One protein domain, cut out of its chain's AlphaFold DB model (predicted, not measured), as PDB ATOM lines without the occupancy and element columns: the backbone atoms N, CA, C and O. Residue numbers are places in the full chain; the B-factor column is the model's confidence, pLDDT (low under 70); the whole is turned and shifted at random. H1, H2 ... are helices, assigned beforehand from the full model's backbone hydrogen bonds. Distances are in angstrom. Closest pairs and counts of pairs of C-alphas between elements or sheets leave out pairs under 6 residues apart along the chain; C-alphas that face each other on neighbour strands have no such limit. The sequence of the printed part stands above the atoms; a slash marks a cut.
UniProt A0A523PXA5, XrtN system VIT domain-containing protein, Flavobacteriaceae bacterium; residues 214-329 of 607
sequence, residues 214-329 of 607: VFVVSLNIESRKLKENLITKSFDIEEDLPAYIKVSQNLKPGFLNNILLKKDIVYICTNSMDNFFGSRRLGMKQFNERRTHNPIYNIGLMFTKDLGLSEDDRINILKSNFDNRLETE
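Overview. This is residues 214 to 329 of the 607 residues of the protein "XrtN system VIT domain-containing protein" of Flavobacteriaceae bacterium (UniProt A0A523PXA5). The long helix H1 runs along one side of a helical body, with H5, H3 and H2 packed on it in turn and H6 packed on H2 and H3. H4, in a long loop stretch, lies at one far end; residues 235 to 241 stick out at the other. The printed part, 116 residues with six named helices, H1 to H6, and no named strand, is all helix and compact: radius of gyration of the C-alphas 14.5 A, spans 44 by 33 by 24 A.

Along the chain. H1, residues 214 to 233, 28.7 A long, begins with C-alpha 214 at (53.346, 23.023, 90.797). H2 is residues 243 to 250, H3 255 to 261, H4 273 to 276, H5 295 to 302. H6, residues 311 to 321, 15.6 A, ends with C-alpha 321 at (62.996, -0.529, 88.181).

Arrangement. The hub H1 touches H5 with residues 215 to 220 alone; the closest C-alphas, Val 216 and Gly 300, are 4.7 A apart. H6 touches H2 at a shallow tilt of 29 degrees, closest C-alphas Tyr 244 and Asp 313, 5.2 A. Every O i to N i+4 pair is within hydrogen-bond range in H1, H3, H5 and H6, 3 of 4 in H2; H4 is too short.

Size, cuts and confidence. The printed part has no cut. Links H3 to H4 and H4 to H5 are long. Residues 231 to 241, 269 to 290 and 322 to 329 have pLDDT under 70.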
ATOM      1  N   VAL A 214      52.113  23.620  90.257       97.06
ATOM      2  CA  VAL A 214      53.346  23.023  90.797       97.06
ATOM      3  C   VAL A 214      53.471  21.557  90.377       97.06
ATOM      4  O   VAL A 214      54.540  21.141  89.924       97.06
ATOM      5  N   PHE A 215      52.388  20.781  90.467       96.12
ATOM      6  CA  PHE A 215      52.373  19.382  90.047       96.12
ATOM      7  C   PHE A 215      52.625  19.225  88.542       96.12
ATOM      8  O   PHE A 215      53.504  18.461  88.150       96.12
ATOM      9  N   VAL A 216      51.916  19.984  87.699       95.25
ATOM     10  CA  VAL A 216      52.070  19.968  86.233       95.25
ATOM     11  C   VAL A 216      53.498  20.334  85.833       95.25
ATOM     12  O   VAL A 216      54.106  19.642  85.019       95.25
ATOM     13  N   VAL A 217      54.057  21.398  86.417       95.50
ATOM     14  CA  VAL A 217      55.432  21.837  86.145       95.50
ATOM     15  C   VAL A 217      56.426  20.757  86.561       95.50
ATOM     16  O   VAL A 217      57.280  20.389  85.759       95.50
ATOM     17  N   SER A 218      56.281  20.193  87.762       94.44
ATOM     18  CA  SER A 218      57.164  19.128  88.260       94.44
ATOM     19  C   SER A 218      57.118  17.885  87.366       94.44
ATOM     20  O   SER A 218      58.157  17.348  86.986       94.44
ATOM     21  N   LEU A 219      55.917  17.461  86.965       93.75
ATOM     22  CA  LEU A 219      55.713  16.306  86.095       93.75
ATOM     23  C   LEU A 219      56.273  16.545  84.683       93.75
ATOM     24  O   LEU A 219      56.864  15.643  84.089       93.75
ATOM     25  N   ASN A 220      56.136  17.760  84.146       93.06
ATOM     26  CA  ASN A 220      56.687  18.129  82.840       93.06
ATOM     27  C   ASN A 220      58.222  18.222  82.875       93.06
ATOM     28  O   ASN A 220      58.877  17.777  81.936       93.06
ATOM     29  N   ILE A 221      58.807  18.740  83.963       91.69
ATOM     30  CA  ILE A 221      60.262  18.742  84.171       91.69
ATOM     31  C   ILE A 221      60.797  17.305  84.155       91.69
ATOM     32  O   ILE A 221      61.725  17.020  83.402       91.69
ATOM     33  N   GLU A 222      60.194  16.387  84.915       89.94
ATOM     34  CA  GLU A 222      60.619  14.978  84.914       89.94
ATOM     35  C   GLU A 222      60.391  14.296  83.556       89.94
ATOM     36  O   GLU A 222      61.263  13.579  83.069       89.94
ATOM     37  N   SER A 223      59.279  14.586  82.874       90.19
ATOM     38  CA  SER A 223      59.017  14.085  81.518       90.19
ATOM     39  C   SER A 223      60.084  14.529  80.511       90.19
ATOM     40  O   SER A 223      60.522  13.723  79.687       90.19
ATOM     41  N   ARG A 224      60.548  15.784  80.591       87.81
ATOM     42  CA  ARG A 224      61.632  16.295  79.739       87.81
ATOM     43  C   ARG A 224      62.971  15.652  80.070       87.81
ATOM     44  O   ARG A 224      63.626  15.181  79.150       87.81
ATOM     45  N   LYS A 225      63.327  15.541  81.356       85.75
ATOM     46  CA  LYS A 225      64.553  14.849  81.795       85.75
ATOM     47  C   LYS A 225      64.596  13.406  81.296       85.75
ATOM     48  O   LYS A 225      65.624  12.951  80.802       85.75
ATOM     49  N   LEU A 226      63.479  12.686  81.404       82.25
ATOM     50  CA  LEU A 226      63.347  11.330  80.872       82.25
ATOM     51  C   LEU A 226      63.604  11.295  79.367       82.25
ATOM     52  O   LEU A 226      64.402  10.488  78.900       82.25
ATOM     53  N   LYS A 227      62.965  12.197  78.619       82.69
ATOM     54  CA  LYS A 227      63.096  12.281  77.164       82.69
ATOM     55  C   LYS A 227      64.504  12.668  76.702       82.69
ATOM     56  O   LYS A 227      65.003  12.102  75.739       82.69
ATOM     57  N   GLU A 228      65.160  13.600  77.379       79.62
ATOM     58  CA  GLU A 228      66.535  14.005  77.063       79.62
ATOM     59  C   GLU A 228      67.529  12.872  77.343       79.62
ATOM     60  O   GLU A 228      68.388  12.587  76.508       79.62
ATOM     61  N   ASN A 229      67.365  12.158  78.462       74.94
ATOM     62  CA  ASN A 229      68.171  10.976  78.775       74.94
ATOM     63  C   ASN A 229      67.957   9.832  77.770       74.94
ATOM     64  O   ASN A 229      68.902   9.102  77.478       74.94
ATOM     65  N   LEU A 230      66.738   9.687  77.239       73.38
ATOM     66  CA  LEU A 230      66.404   8.738  76.172       73.38
ATOM     67  C   LEU A 230      67.141   9.069  74.867       73.38
ATOM     68  O   LEU A 230      67.797   8.200  74.302       73.38
ATOM     69  N   ILE A 231      67.053  10.324  74.414       66.69
ATOM     70  CA  ILE A 231      67.612  10.774  73.127       66.69
ATOM     71  C   ILE A 231      69.142  10.826  73.165       66.69
ATOM     72  O   ILE A 231      69.799  10.429  72.212       66.69
ATOM     73  N   THR A 232      69.739  11.291  74.262       62.97
ATOM     74  CA  THR A 232      71.205  11.428  74.345       62.97
ATOM     75  C   THR A 232      71.888  10.056  74.329       62.97
ATOM     76  O   THR A 232      72.934   9.890  73.714       62.97
ATOM     77  N   LYS A 233      71.259   9.038  74.935       59.78
ATOM     78  CA  LYS A 233      71.810   7.675  75.034       59.78
ATOM     79  C   LYS A 233      71.476   6.767  73.852       59.78
ATOM     80  O   LYS A 233      71.990   5.653  73.793       59.78
ATOM     81  N   SER A 234      70.640   7.216  72.914       56.16
ATOM     82  CA  SER A 234      70.439   6.503  71.651       56.16
ATOM     83  C   SER A 234      71.580   6.716  70.650       56.16
ATOM     84  O   SER A 234      71.642   5.969  69.684       56.16
ATOM     85  N   PHE A 235      72.472   7.694  70.869       53.81
ATOM     86  CA  PHE A 235      73.602   7.990  69.974       53.81
ATOM     87  C   PHE A 235      74.939   7.338  70.384       53.81
ATOM     88  O   PHE A 235      75.798   7.170  69.522       53.81
ATOM     89  N   ASP A 236      75.101   6.893  71.637       55.53
ATOM     90  CA  ASP A 236      76.260   6.097  72.098       55.53
ATOM     91  C   ASP A 236      76.079   4.609  71.731       55.53
ATOM     92  O   ASP A 236      75.902   3.735  72.586       55.53
ATOM     93  N   ILE A 237      76.001   4.326  70.430       50.91
ATOM     94  CA  ILE A 237      75.566   3.032  69.895       50.91
ATOM     95  C   ILE A 237      76.655   1.957  70.080       50.91
ATOM     96  O   ILE A 237      77.476   1.721  69.202       50.91
ATOM     97  N   GLU A 238      76.599   1.241  71.202       54.34
ATOM     98  CA  GLU A 238      76.702  -0.223  71.181       54.34
ATOM     99  C   GLU A 238      75.287  -0.780  70.921       54.34
ATOM    100  O   GLU A 238      74.346  -0.510  71.686       54.34
ATOM    101  N   GLU A 239      75.122  -1.495  69.804       57.84
ATOM    102  CA  GLU A 239      73.852  -2.034  69.270       57.84
ATOM    103  C   GLU A 239      73.209  -3.129  70.146       57.84
ATOM    104  O   GLU A 239      72.062  -3.509  69.918       57.84
ATOM    105  N   ASP A 240      73.893  -3.604  71.186       62.31
ATOM    106  CA  ASP A 240      73.573  -4.902  71.792       62.31
ATOM    107  C   ASP A 240      72.411  -4.898  72.803       62.31
ATOM    108  O   ASP A 240      71.871  -5.956  73.135       62.31
ATOM    109  N   LEU A 241      71.990  -3.735  73.319       68.50
ATOM    110  CA  LEU A 241      70.987  -3.652  74.394       68.50
ATOM    111  C   LEU A 241      69.711  -2.904  73.968       68.50
ATOM    112  O   LEU A 241      69.802  -1.754  73.527       68.50
ATOM    113  N   PRO A 242      68.510  -3.483  74.200       72.12
ATOM    114  CA  PRO A 242      67.235  -2.801  73.994       72.12
ATOM    115  C   PRO A 242      67.149  -1.450  74.716       72.12
ATOM    116  O   PRO A 242      67.595  -1.310  75.861       72.12
ATOM    117  N   ALA A 243      66.496  -0.471  74.080       70.94
ATOM    118  CA  ALA A 243      66.391   0.903  74.579       70.94
ATOM    119  C   ALA A 243      65.863   0.986  76.024       70.94
ATOM    120  O   ALA A 243      66.397   1.732  76.846       70.94
ATOM    121  N   TYR A 244      64.867   0.167  76.374       75.50
ATOM    122  CA  TYR A 244      64.279   0.153  77.713       75.50
ATOM    123  C   TYR A 244      65.276  -0.250  78.819       75.50
ATOM    124  O   TYR A 244      65.167   0.256  79.938       75.50
ATOM    125  N   ILE A 245      66.267  -1.112  78.538       76.19
ATOM    126  CA  ILE A 245      67.277  -1.539  79.528       76.19
ATOM    127  C   ILE A 245      68.218  -0.378  79.842       76.19
ATOM    128  O   ILE A 245      68.457  -0.074  81.011       76.19
ATOM    129  N   LYS A 246      68.689   0.326  78.807       74.62
ATOM    130  CA  LYS A 246      69.569   1.498  78.953       74.62
ATOM    131  C   LYS A 246      68.894   2.599  79.775       74.62
ATOM    132  O   LYS A 246      69.522   3.247  80.615       74.62
ATOM    133  N   VAL A 247      67.592   2.788  79.572       77.62
ATOM    134  CA  VAL A 247      66.781   3.739  80.344       77.62
ATOM    135  C   VAL A 247      66.644   3.276  81.783       77.62
ATOM    136  O   VAL A 247      66.892   4.053  82.700       77.62
ATOM    137  N   SER A 248      66.314   2.000  81.979       78.88
ATOM    138  CA  SER A 248      66.125   1.397  83.298       78.88
ATOM    139  C   SER A 248      67.372   1.534  84.176       78.88
ATOM    140  O   SER A 248      67.272   1.996  85.307       78.88
ATOM    141  N   GLN A 249      68.563   1.261  83.636       75.75
ATOM    142  CA  GLN A 249      69.834   1.381  84.368       75.75
ATOM    143  C   GLN A 249      70.100   2.788  84.922       75.75
ATOM    144  O   GLN A 249      70.777   2.946  85.934       75.75
ATOM    145  N   ASN A 250      69.583   3.818  84.255       75.25
ATOM    146  CA  ASN A 250      69.875   5.213  84.572       75.25
ATOM    147  C   ASN A 250      68.709   5.938  85.245       75.25
ATOM    148  O   ASN A 250      68.868   7.047  85.758       75.25
ATOM    149  N   LEU A 251      67.534   5.320  85.240       79.81
ATOM    150  CA  LEU A 251      66.335   5.878  85.822       79.81
ATOM    151  C   LEU A 251      66.230   5.480  87.293       79.81
ATOM    152  O   LEU A 251      65.921   4.338  87.621       79.81
ATOM    153  N   LYS A 252      66.398   6.445  88.201       76.69
ATOM    154  CA  LYS A 252      66.082   6.217  89.616       76.69
ATOM    155  C   LYS A 252      64.561   6.075  89.796       76.69
ATOM    156  O   LYS A 252      63.813   6.904  89.253       76.69
ATOM    157  N   PRO A 253      64.082   5.061  90.542       76.69
ATOM    158  CA  PRO A 253      62.661   4.918  90.821       76.69
ATOM    159  C   PRO A 253      62.178   6.129  91.621       76.69
ATOM    160  O   PRO A 253      62.806   6.551  92.590       76.69
ATOM    161  N   GLY A 254      61.071   6.717  91.181       83.44
ATOM    162  CA  GLY A 254      60.495   7.907  91.791       83.44
ATOM    163  C   GLY A 254      59.010   8.026  91.476       83.44
ATOM    164  O   GLY A 254      58.534   7.485  90.477       83.44
ATOM    165  N   PHE A 255      58.284   8.751  92.326       87.31
ATOM    166  CA  PHE A 255      56.828   8.909  92.238       87.31
ATOM    167  C   PHE A 255      56.364   9.456  90.876       87.31
ATOM    168  O   PHE A 255      55.506   8.861  90.228       87.31
ATOM    169  N   LEU A 256      56.981  10.543  90.395       90.06
ATOM    170  CA  LEU A 256      56.632  11.164  89.111       90.06
ATOM    171  C   LEU A 256      56.966  10.255  87.918       90.06
ATOM    172  O   LEU A 256      56.171  10.148  86.987       90.06
ATOM    173  N   ASN A 257      58.096   9.543  87.978       88.62
ATOM    174  CA  ASN A 257      58.507   8.593  86.941       88.62
ATOM    175  C   ASN A 257      57.507   7.439  86.822       88.62
ATOM    176  O   ASN A 257      57.135   7.064  85.714       88.62
ATOM    177  N   ASN A 258      57.018   6.925  87.955       87.56
ATOM    178  CA  ASN A 258      55.987   5.891  87.973       87.56
ATOM    179  C   ASN A 258      54.688   6.382  87.308       87.56
ATOM    180  O   ASN A 258      54.132   5.693  86.457       87.56
ATOM    181  N   ILE A 259      54.241   7.606  87.625       89.81
ATOM    182  CA  ILE A 259      53.044   8.209  87.009       89.81
ATOM    183  C   ILE A 259      53.208   8.345  85.490       89.81
ATOM    184  O   ILE A 259      52.304   7.979  84.739       89.81
ATOM    185  N   LEU A 260      54.360   8.843  85.032       89.75
ATOM    186  CA  LEU A 260      54.655   9.032  83.610       89.75
ATOM    187  C   LEU A 260      54.688   7.711  82.838       89.75
ATOM    188  O   LEU A 260      54.143   7.630  81.739       89.75
ATOM    189  N   LEU A 261      55.299   6.673  83.412       88.38
ATOM    190  CA  LEU A 261      55.391   5.356  82.785       88.38
ATOM    191  C   LEU A 261      54.043   4.623  82.762       88.38
ATOM    192  O   LEU A 261      53.793   3.865  81.830       88.38
ATOM    193  N   LYS A 262      53.162   4.879  83.740       86.88
ATOM    194  CA  LYS A 262      51.800   4.317  83.825       86.88
ATOM    195  C   LYS A 262      50.755   5.055  82.966       86.88
ATOM    196  O   LYS A 262      49.586   4.649  82.963       86.88
ATOM    197  N   LYS A 263      51.142   6.112  82.236       86.56
ATOM    198  CA  LYS A 263      50.272   6.864  81.311       86.56
ATOM    199  C   LYS A 263      49.647   5.929  80.268       86.56
ATOM    200  O   LYS A 263      50.359   5.157  79.628       86.56
ATOM    201  N   ASP A 264      48.323   5.995  80.133       78.12
ATOM    202  CA  ASP A 264      47.474   5.184  79.239       78.12
ATOM    203  C   ASP A 264      47.465   3.663  79.512       78.12
ATOM    204  O   ASP A 264      46.715   2.925  78.876       78.12
ATOM    205  N   ILE A 265      48.218   3.196  80.516       78.38
ATOM    206  CA  ILE A 265      48.220   1.804  80.993       78.38
ATOM    207  C   ILE A 265      47.290   1.671  82.206       78.38
ATOM    208  O   ILE A 265      46.327   0.902  82.181       78.38
ATOM    209  N   VAL A 266      47.563   2.454  83.256       80.12
ATOM    210  CA  VAL A 266      46.783   2.492  84.509       80.12
ATOM    211  C   VAL A 266      45.975   3.782  84.601       80.12
ATOM    212  O   VAL A 266      44.807   3.757  84.991       80.12
ATOM    213  N   TYR A 267      46.585   4.908  84.218       83.81
ATOM    214  CA  TYR A 267      45.942   6.220  84.216       83.81
ATOM    215  C   TYR A 267      45.464   6.551  82.806       83.81
ATOM    216  O   TYR A 267      46.271   6.887  81.939       83.81
ATOM    217  N   ILE A 268      44.155   6.445  82.571       70.75
ATOM    218  CA  ILE A 268      43.576   6.767  81.263       70.75
ATOM    219  C   ILE A 268      43.598   8.282  81.067       70.75
ATOM    220  O   ILE A 268      42.970   9.011  81.839       70.75
ATOM    221  N   CYS A 269      44.294   8.747  80.027       66.50
ATOM    222  CA  CYS A 269      44.311  10.154  79.652       66.50
ATOM    223  C   CYS A 269      43.326  10.431  78.511       66.50
ATOM    224  O   CYS A 269      43.226   9.694  77.525       66.50
ATOM    225  N   THR A 270      42.614  11.550  78.622       58.09
ATOM    226  CA  THR A 270      41.586  12.017  77.672       58.09
ATOM    227  C   THR A 270      42.162  12.675  76.409       58.09
ATOM    228  O   THR A 270      41.570  13.596  75.857       58.09
ATOM    229  N   ASN A 271      43.327  12.235  75.926       51.94
ATOM    230  CA  ASN A 271      43.989  12.893  74.794       51.94
ATOM    231  C   ASN A 271      43.389  12.542  73.418       51.94
ATOM    232  O   ASN A 271      43.765  13.165  72.429       51.94
ATOM    233  N   SER A 272      42.439  11.607  73.323       46.66
ATOM    234  CA  SER A 272      41.697  11.348  72.083       46.66
ATOM    235  C   SER A 272      40.210  11.125  72.363       46.66
ATOM    236  O   SER A 272      39.842  10.368  73.263       46.66
ATOM    237  N   MET A 273      39.338  11.755  71.565       41.44
ATOM    238  CA  MET A 273      37.899  11.440  71.559       41.44
ATOM    239  C   MET A 273      37.635   9.945  71.290       41.44
ATOM    240  O   MET A 273      36.628   9.409  71.747       41.44
ATOM    241  N   ASP A 274      38.572   9.253  70.633       46.41
ATOM    242  CA  ASP A 274      38.534   7.807  70.380       46.41
ATOM    243  C   ASP A 274      38.577   6.958  71.662       46.41
ATOM    244  O   ASP A 274      37.935   5.906  71.737       46.41
ATOM    245  N   ASN A 275      39.287   7.422  72.701       51.00
ATOM    246  CA  ASN A 275      39.286   6.774  74.019       51.00
ATOM    247  C   ASN A 275      37.936   6.954  74.736       51.00
ATOM    248  O   ASN A 275      37.551   6.113  75.544       51.00
ATOM    249  N   PHE A 276      37.222   8.044  74.441       50.19
ATOM    250  CA  PHE A 276      36.001   8.449  75.137       50.19
ATOM    251  C   PHE A 276      34.745   7.727  74.614       50.19
ATOM    252  O   PHE A 276      33.894   7.339  75.409       50.19
ATOM    253  N   PHE A 277      34.651   7.472  73.300       53.06
ATOM    254  CA  PHE A 277      33.519   6.759  72.673       53.06
ATOM    255  C   PHE A 277      33.737   5.253  72.447       53.06
ATOM    256  O   PHE A 277      32.873   4.573  71.900       53.06
ATOM    257  N   GLY A 278      34.856   4.698  72.920       45.53
ATOM    258  CA  GLY A 278      35.024   3.249  73.054       45.53
ATOM    259  C   GLY A 278      35.561   2.503  71.828       45.53
ATOM    260  O   GLY A 278      35.588   1.274  71.872       45.53
ATOM    261  N   SER A 279      36.061   3.174  70.781       41.16
ATOM    262  CA  SER A 279      36.640   2.467  69.618       41.16
ATOM    263  C   SER A 279      37.936   1.718  69.966       41.16
ATOM    264  O   SER A 279      38.206   0.652  69.419       41.16
ATOM    265  N   ARG A 280      38.695   2.197  70.962       42.00
ATOM    266  CA  ARG A 280      39.903   1.531  71.490       42.00
ATOM    267  C   ARG A 280      39.644   0.420  72.516       42.00
ATOM    268  O   ARG A 280      40.601  -0.186  72.987       42.00
ATOM    269  N   ARG A 281      38.389   0.105  72.875       45.59
ATOM    270  CA  ARG A 281      38.098  -1.031  73.781       45.59
ATOM    271  C   ARG A 281      38.344  -2.395  73.116       45.59
ATOM    272  O   ARG A 281      38.555  -3.376  73.823       45.59
ATOM    273  N   LEU A 282      38.363  -2.460  71.784       37.91
ATOM    274  CA  LEU A 282      38.672  -3.675  71.031       37.91
ATOM    275  C   LEU A 282      40.201  -3.849  70.906       37.91
ATOM    276  O   LEU A 282      40.827  -3.265  70.028       37.91
ATOM    277  N   GLY A 283      40.812  -4.650  71.787       42.66
ATOM    278  CA  GLY A 283      42.180  -5.159  71.589       42.66
ATOM    279  C   GLY A 283      43.287  -4.617  72.503       42.66
ATOM    280  O   GLY A 283      44.454  -4.923  72.266       42.66
ATOM    281  N   MET A 284      42.974  -3.850  73.554       52.25
ATOM    282  CA  MET A 284      43.993  -3.463  74.544       52.25
ATOM    283  C   MET A 284      44.387  -4.635  75.451       52.25
ATOM    284  O   MET A 284      43.531  -5.384  75.922       52.25
ATOM    285  N   LYS A 285      45.685  -4.740  75.759       56.94
ATOM    286  CA  LYS A 285      46.225  -5.673  76.760       56.94
ATOM    287  C   LYS A 285      45.653  -5.338  78.147       56.94
ATOM    288  O   LYS A 285      45.657  -4.174  78.558       56.94
ATOM    289  N   GLN A 286      45.164  -6.346  78.867       60.66
ATOM    290  CA  GLN A 286      44.764  -6.217  80.269       60.66
ATOM    291  C   GLN A 286      45.979  -6.475  81.173       60.66
ATOM    292  O   GLN A 286      46.807  -7.338  80.884       60.66
ATOM    293  N   PHE A 287      46.098  -5.720  82.266       65.50
ATOM    294  CA  PHE A 287      47.176  -5.851  83.253       65.50
ATOM    295  C   PHE A 287      46.604  -6.173  84.633       65.50
ATOM    296  O   PHE A 287      45.417  -5.956  84.891       65.50
ATOM    297  N   ASN A 288      47.455  -6.668  85.530       63.94
ATOM    298  CA  ASN A 288      47.093  -7.063  86.890       63.94
ATOM    299  C   ASN A 288      47.024  -5.854  87.856       63.94
ATOM    300  O   ASN A 288      47.434  -5.942  89.009       63.94
ATOM    301  N   GLU A 289      46.518  -4.715  87.372       69.31
ATOM    302  CA  GLU A 289      46.240  -3.492  88.132       69.31
ATOM    303  C   GLU A 289      44.969  -2.837  87.566       69.31
ATOM    304  O   GLU A 289      44.722  -2.850  86.355       69.31
ATOM    305  N   ARG A 290      44.110  -2.286  88.435       68.50
ATOM    306  CA  ARG A 290      42.871  -1.628  87.992       68.50
ATOM    307  C   ARG A 290      43.189  -0.278  87.361       68.50
ATOM    308  O   ARG A 290      43.916   0.520  87.942       68.50
ATOM    309  N   ARG A 291      42.560   0.021  86.223       78.00
ATOM    310  CA  ARG A 291      42.591   1.372  85.656       78.00
ATOM    311  C   ARG A 291      41.909   2.347  86.606       78.00
ATOM    312  O   ARG A 291      40.897   2.013  87.230       78.00
ATOM    313  N   THR A 292      42.486   3.535  86.733       82.62
ATOM    314  CA  THR A 292      42.007   4.569  87.650       82.62
ATOM    315  C   THR A 292      41.898   5.913  86.952       82.62
ATOM    316  O   THR A 292      42.704   6.263  86.086       82.62
ATOM    317  N   HIS A 293      40.896   6.686  87.359       87.69
ATOM    318  CA  HIS A 293      40.698   8.052  86.908       87.69
ATOM    319  C   HIS A 293      41.038   9.015  88.047       87.69
ATOM    320  O   HIS A 293      40.209   9.317  88.904       87.69
ATOM    321  N   ASN A 294      42.282   9.495  88.077       91.62
ATOM    322  CA  ASN A 294      42.721  10.509  89.032       91.62
ATOM    323  C   ASN A 294      42.714  11.895  88.353       91.62
ATOM    324  O   ASN A 294      43.548  12.120  87.473       91.62
ATOM    325  N   PRO A 295      41.833  12.834  88.759       92.62
ATOM    326  CA  PRO A 295      41.733  14.156  88.137       92.62
ATOM    327  C   PRO A 295      43.047  14.942  88.091       92.62
ATOM    328  O   PRO A 295      43.371  15.544  87.070       92.62
ATOM    329  N   ILE A 296      43.838  14.904  89.170       93.31
ATOM    330  CA  ILE A 296      45.118  15.625  89.252       93.31
ATOM    331  C   ILE A 296      46.113  15.035  88.248       93.31
ATOM    332  O   ILE A 296      46.786  15.774  87.530       93.31
ATOM    333  N   TYR A 297      46.180  13.703  88.165       92.38
ATOM    334  CA  TYR A 297      47.093  13.026  87.242       92.38
ATOM    335  C   TYR A 297      46.658  13.218  85.794       92.38
ATOM    336  O   TYR A 297      47.511  13.478  84.956       92.38
ATOM    337  N   ASN A 298      45.355  13.153  85.503       89.94
ATOM    338  CA  ASN A 298      44.829  13.362  84.154       89.94
ATOM    339  C   ASN A 298      45.173  14.770  83.640       89.94
ATOM    340  O   ASN A 298      45.732  14.907  82.554       89.94
ATOM    341  N   ILE A 299      44.961  15.808  84.463       90.50
ATOM    342  CA  ILE A 299      45.387  17.178  84.134       90.50
ATOM    343  C   ILE A 299      46.903  17.218  83.906       90.50
ATOM    344  O   ILE A 299      47.349  17.701  82.871       90.50
ATOM    345  N   GLY A 300      47.703  16.683  84.834       91.00
ATOM    346  CA  GLY A 300      49.164  16.654  84.711       91.00
ATOM    347  C   GLY A 300      49.649  16.013  83.412       91.00
ATOM    348  O   GLY A 300      50.454  16.598  82.689       91.00
ATOM    349  N   LEU A 301      49.134  14.824  83.099       89.62
ATOM    350  CA  LEU A 301      49.523  14.015  81.945       89.62
ATOM    351  C   LEU A 301      49.042  14.593  80.608       89.62
ATOM    352  O   LEU A 301      49.648  14.297  79.574       89.62
ATOM    353  N   MET A 302      48.010  15.441  80.607       86.00
ATOM    354  CA  MET A 302      47.590  16.194  79.420       86.00
ATOM    355  C   MET A 302      48.682  17.173  78.955       86.00
ATOM    356  O   MET A 302      48.871  17.366  77.757       86.00
ATOM    357  N   PHE A 303      49.448  17.743  79.892       86.75
ATOM    358  CA  PHE A 303      50.527  18.697  79.603       86.75
ATOM    359  C   PHE A 303      51.910  18.047  79.432       86.75
ATOM    360  O   PHE A 303      52.896  18.755  79.192       86.75
ATOM    361  N   THR A 304      52.016  16.719  79.546       85.94
ATOM    362  CA  THR A 304      53.271  15.996  79.301       85.94
ATOM    363  C   THR A 304      53.388  15.592  77.837       85.94
ATOM    364  O   THR A 304      52.437  15.106  77.219       85.94
ATOM    365  N   LYS A 305      54.586  15.773  77.271       76.44
ATOM    366  CA  LYS A 305      54.894  15.284  75.924       76.44
ATOM    367  C   LYS A 305      54.986  13.761  75.929       76.44
ATOM    368  O   LYS A 305      55.280  13.149  76.955       76.44
ATOM    369  N   ASP A 306      54.784  13.163  74.761       78.62
ATOM    370  CA  ASP A 306      55.104  11.755  74.572       78.62
ATOM    371  C   ASP A 306      56.600  11.519  74.843       78.62
ATOM    372  O   ASP A 306      57.471  12.258  74.346       78.62
ATOM    373  N   LEU A 307      56.867  10.497  75.657       79.81
ATOM    374  CA  LEU A 307      58.197  10.034  76.028       79.81
ATOM    375  C   LEU A 307      58.941   9.446  74.819       79.81
ATOM    376  O   LEU A 307      60.160   9.360  74.865       79.81
ATOM    377  N   GLY A 308      58.238   9.081  73.737       77.44
ATOM    378  CA  GLY A 308      58.844   8.396  72.589       77.44
ATOM    379  C   GLY A 308      59.193   6.938  72.894       77.44
ATOM    380  O   GLY A 308      60.015   6.343  72.209       77.44
ATOM    381  N   LEU A 309      58.580   6.383  73.941       80.62
ATOM    382  CA  LEU A 309      58.693   4.986  74.340       80.62
ATOM    383  C   LEU A 309      57.422   4.245  73.946       80.62
ATOM    384  O   LEU A 309      56.317   4.729  74.221       80.62
ATOM    385  N   SER A 310      57.589   3.052  73.375       82.44
ATOM    386  CA  SER A 310      56.470   2.143  73.140       82.44
ATOM    387  C   SER A 310      55.813   1.737  74.469       82.44
ATOM    388  O   SER A 310      56.435   1.799  75.533       82.44
ATOM    389  N   GLU A 311      54.545   1.312  74.429       78.50
ATOM    390  CA  GLU A 311      53.868   0.783  75.625       78.50
ATOM    391  C   GLU A 311      54.651  -0.382  76.246       78.50
ATOM    392  O   GLU A 311      54.833  -0.415  77.463       78.50
ATOM    393  N   ASP A 312      55.183  -1.281  75.413       79.00
ATOM    394  CA  ASP A 312      55.961  -2.439  75.859       79.00
ATOM    395  C   ASP A 312      57.286  -2.020  76.527       79.00
ATOM    396  O   ASP A 312      57.646  -2.578  77.565       79.00
ATOM    397  N   ASP A 313      57.970  -0.985  76.025       83.00
ATOM    398  CA  ASP A 313      59.174  -0.451  76.677       83.00
ATOM    399  C   ASP A 313      58.857   0.174  78.038       83.00
ATOM    400  O   ASP A 313      59.572  -0.073  79.010       83.00
ATOM    401  N   ARG A 314      57.765   0.947  78.147       85.19
ATOM    402  CA  ARG A 314      57.331   1.525  79.433       85.19
ATOM    403  C   ARG A 314      57.025   0.434  80.455       85.19
ATOM    404  O   ARG A 314      57.440   0.538  81.609       85.19
ATOM    405  N   ILE A 315      56.349  -0.630  80.024       80.00
ATOM    406  CA  ILE A 315      56.048  -1.805  80.850       80.00
ATOM    407  C   ILE A 315      57.336  -2.494  81.308       80.00
ATOM    408  O   ILE A 315      57.462  -2.829  82.486       80.00
ATOM    409  N   ASN A 316      58.308  -2.685  80.418       79.19
ATOM    410  CA  ASN A 316      59.576  -3.321  80.773       79.19
ATOM    411  C   ASN A 316      60.419  -2.449  81.723       79.19
ATOM    412  O   ASN A 316      61.042  -2.980  82.641       79.19
ATOM    413  N   ILE A 317      60.373  -1.118  81.595       81.44
ATOM    414  CA  ILE A 317      61.007  -0.203  82.563       81.44
ATOM    415  C   ILE A 317      60.333  -0.315  83.935       81.44
ATOM    416  O   ILE A 317      61.018  -0.414  84.955       81.44
ATOM    417  N   LEU A 318      58.994  -0.352  83.980       80.25
ATOM    418  CA  LEU A 318      58.244  -0.564  85.223       80.25
ATOM    419  C   LEU A 318      58.611  -1.903  85.882       80.25
ATOM    420  O   LEU A 318      58.807  -1.957  87.098       80.25
ATOM    421  N   LYS A 319      58.769  -2.968  85.085       73.00
ATOM    422  CA  LYS A 319      59.239  -4.285  85.544       73.00
ATOM    423  C   LYS A 319      60.644  -4.218  86.128       73.00
ATOM    424  O   LYS A 319      60.875  -4.742  87.216       73.00
ATOM    425  N   SER A 320      61.581  -3.595  85.422       72.88
ATOM    426  CA  SER A 320      62.982  -3.557  85.832       72.88
ATOM    427  C   SER A 320      63.178  -2.745  87.116       72.88
ATOM    428  O   SER A 320      63.799  -3.247  88.053       72.88
ATOM    429  N   ASN A 321      62.610  -1.534  87.184       74.06
ATOM    430  CA  ASN A 321      62.996  -0.529  88.181       74.06
ATOM    431  C   ASN A 321      62.095  -0.424  89.410       74.06
ATOM    432  O   ASN A 321      62.543   0.101  90.426       74.06
ATOM    433  N   PHE A 322      60.840  -0.872  89.330       62.31
ATOM    434  CA  PHE A 322      59.859  -0.654  90.400       62.31
ATOM    435  C   PHE A 322      59.418  -1.948  91.103       62.31
ATOM    436  O   PHE A 322      58.495  -1.904  91.899       62.31
ATOM    437  N   ASP A 323      60.024  -3.103  90.791       61.03
ATOM    438  CA  ASP A 323      59.588  -4.453  91.225       61.03
ATOM    439  C   ASP A 323      58.083  -4.749  90.994       61.03
ATOM    440  O   ASP A 323      57.549  -5.762  91.449       61.03
ATOM    441  N   ASN A 324      57.400  -3.951  90.160       56.84
ATOM    442  CA  ASN A 324      55.988  -4.114  89.775       56.84
ATOM    443  C   ASN A 324      55.795  -5.260  88.770       56.84
ATOM    444  O   ASN A 324      54.906  -5.247  87.917       56.84
ATOM    445  N   ARG A 325      56.666  -6.270  88.816       64.31
ATOM    446  CA  ARG A 325      56.798  -7.308  87.789       64.31
ATOM    447  C   ARG A 325      55.592  -8.228  87.701       64.31
ATOM    448  O   ARG A 325      55.432  -8.879  86.684       64.31
ATOM    449  N   LEU A 326      54.799  -8.334  88.766       57.62
ATOM    450  CA  LEU A 326      53.541  -9.086  88.769       57.62
ATOM    451  C   LEU A 326      52.354  -8.239  88.311       57.62
ATOM    452  O   LEU A 326      51.516  -8.734  87.567       57.62
ATOM    453  N   GLU A 327      52.299  -6.974  88.723       58.88
ATOM    454  CA  GLU A 327      51.247  -6.018  88.339       58.88
ATOM    455  C   GLU A 327      51.264  -5.738  86.825       58.88
ATOM    456  O   GLU A 327      50.233  -5.526  86.194       58.88
ATOM    457  N   THR A 328      52.449  -5.826  86.223       57.03
ATOM    458  CA  THR A 328      52.719  -5.565  84.801       57.03
ATOM    459  C   THR A 328      52.750  -6.822  83.915       57.03
ATOM    460  O   THR A 328      53.107  -6.741  82.733       57.03
ATOM    461  N   GLU A 329      52.420  -8.007  84.442       67.81
ATOM    462  CA  GLU A 329      52.204  -9.184  83.588       67.81
ATOM    463  C   GLU A 329      50.900  -9.008  82.797       67.81
ATOM    464  O   GLU A 329      49.844  -8.736  83.363       67.81
TER     465      GLU A 329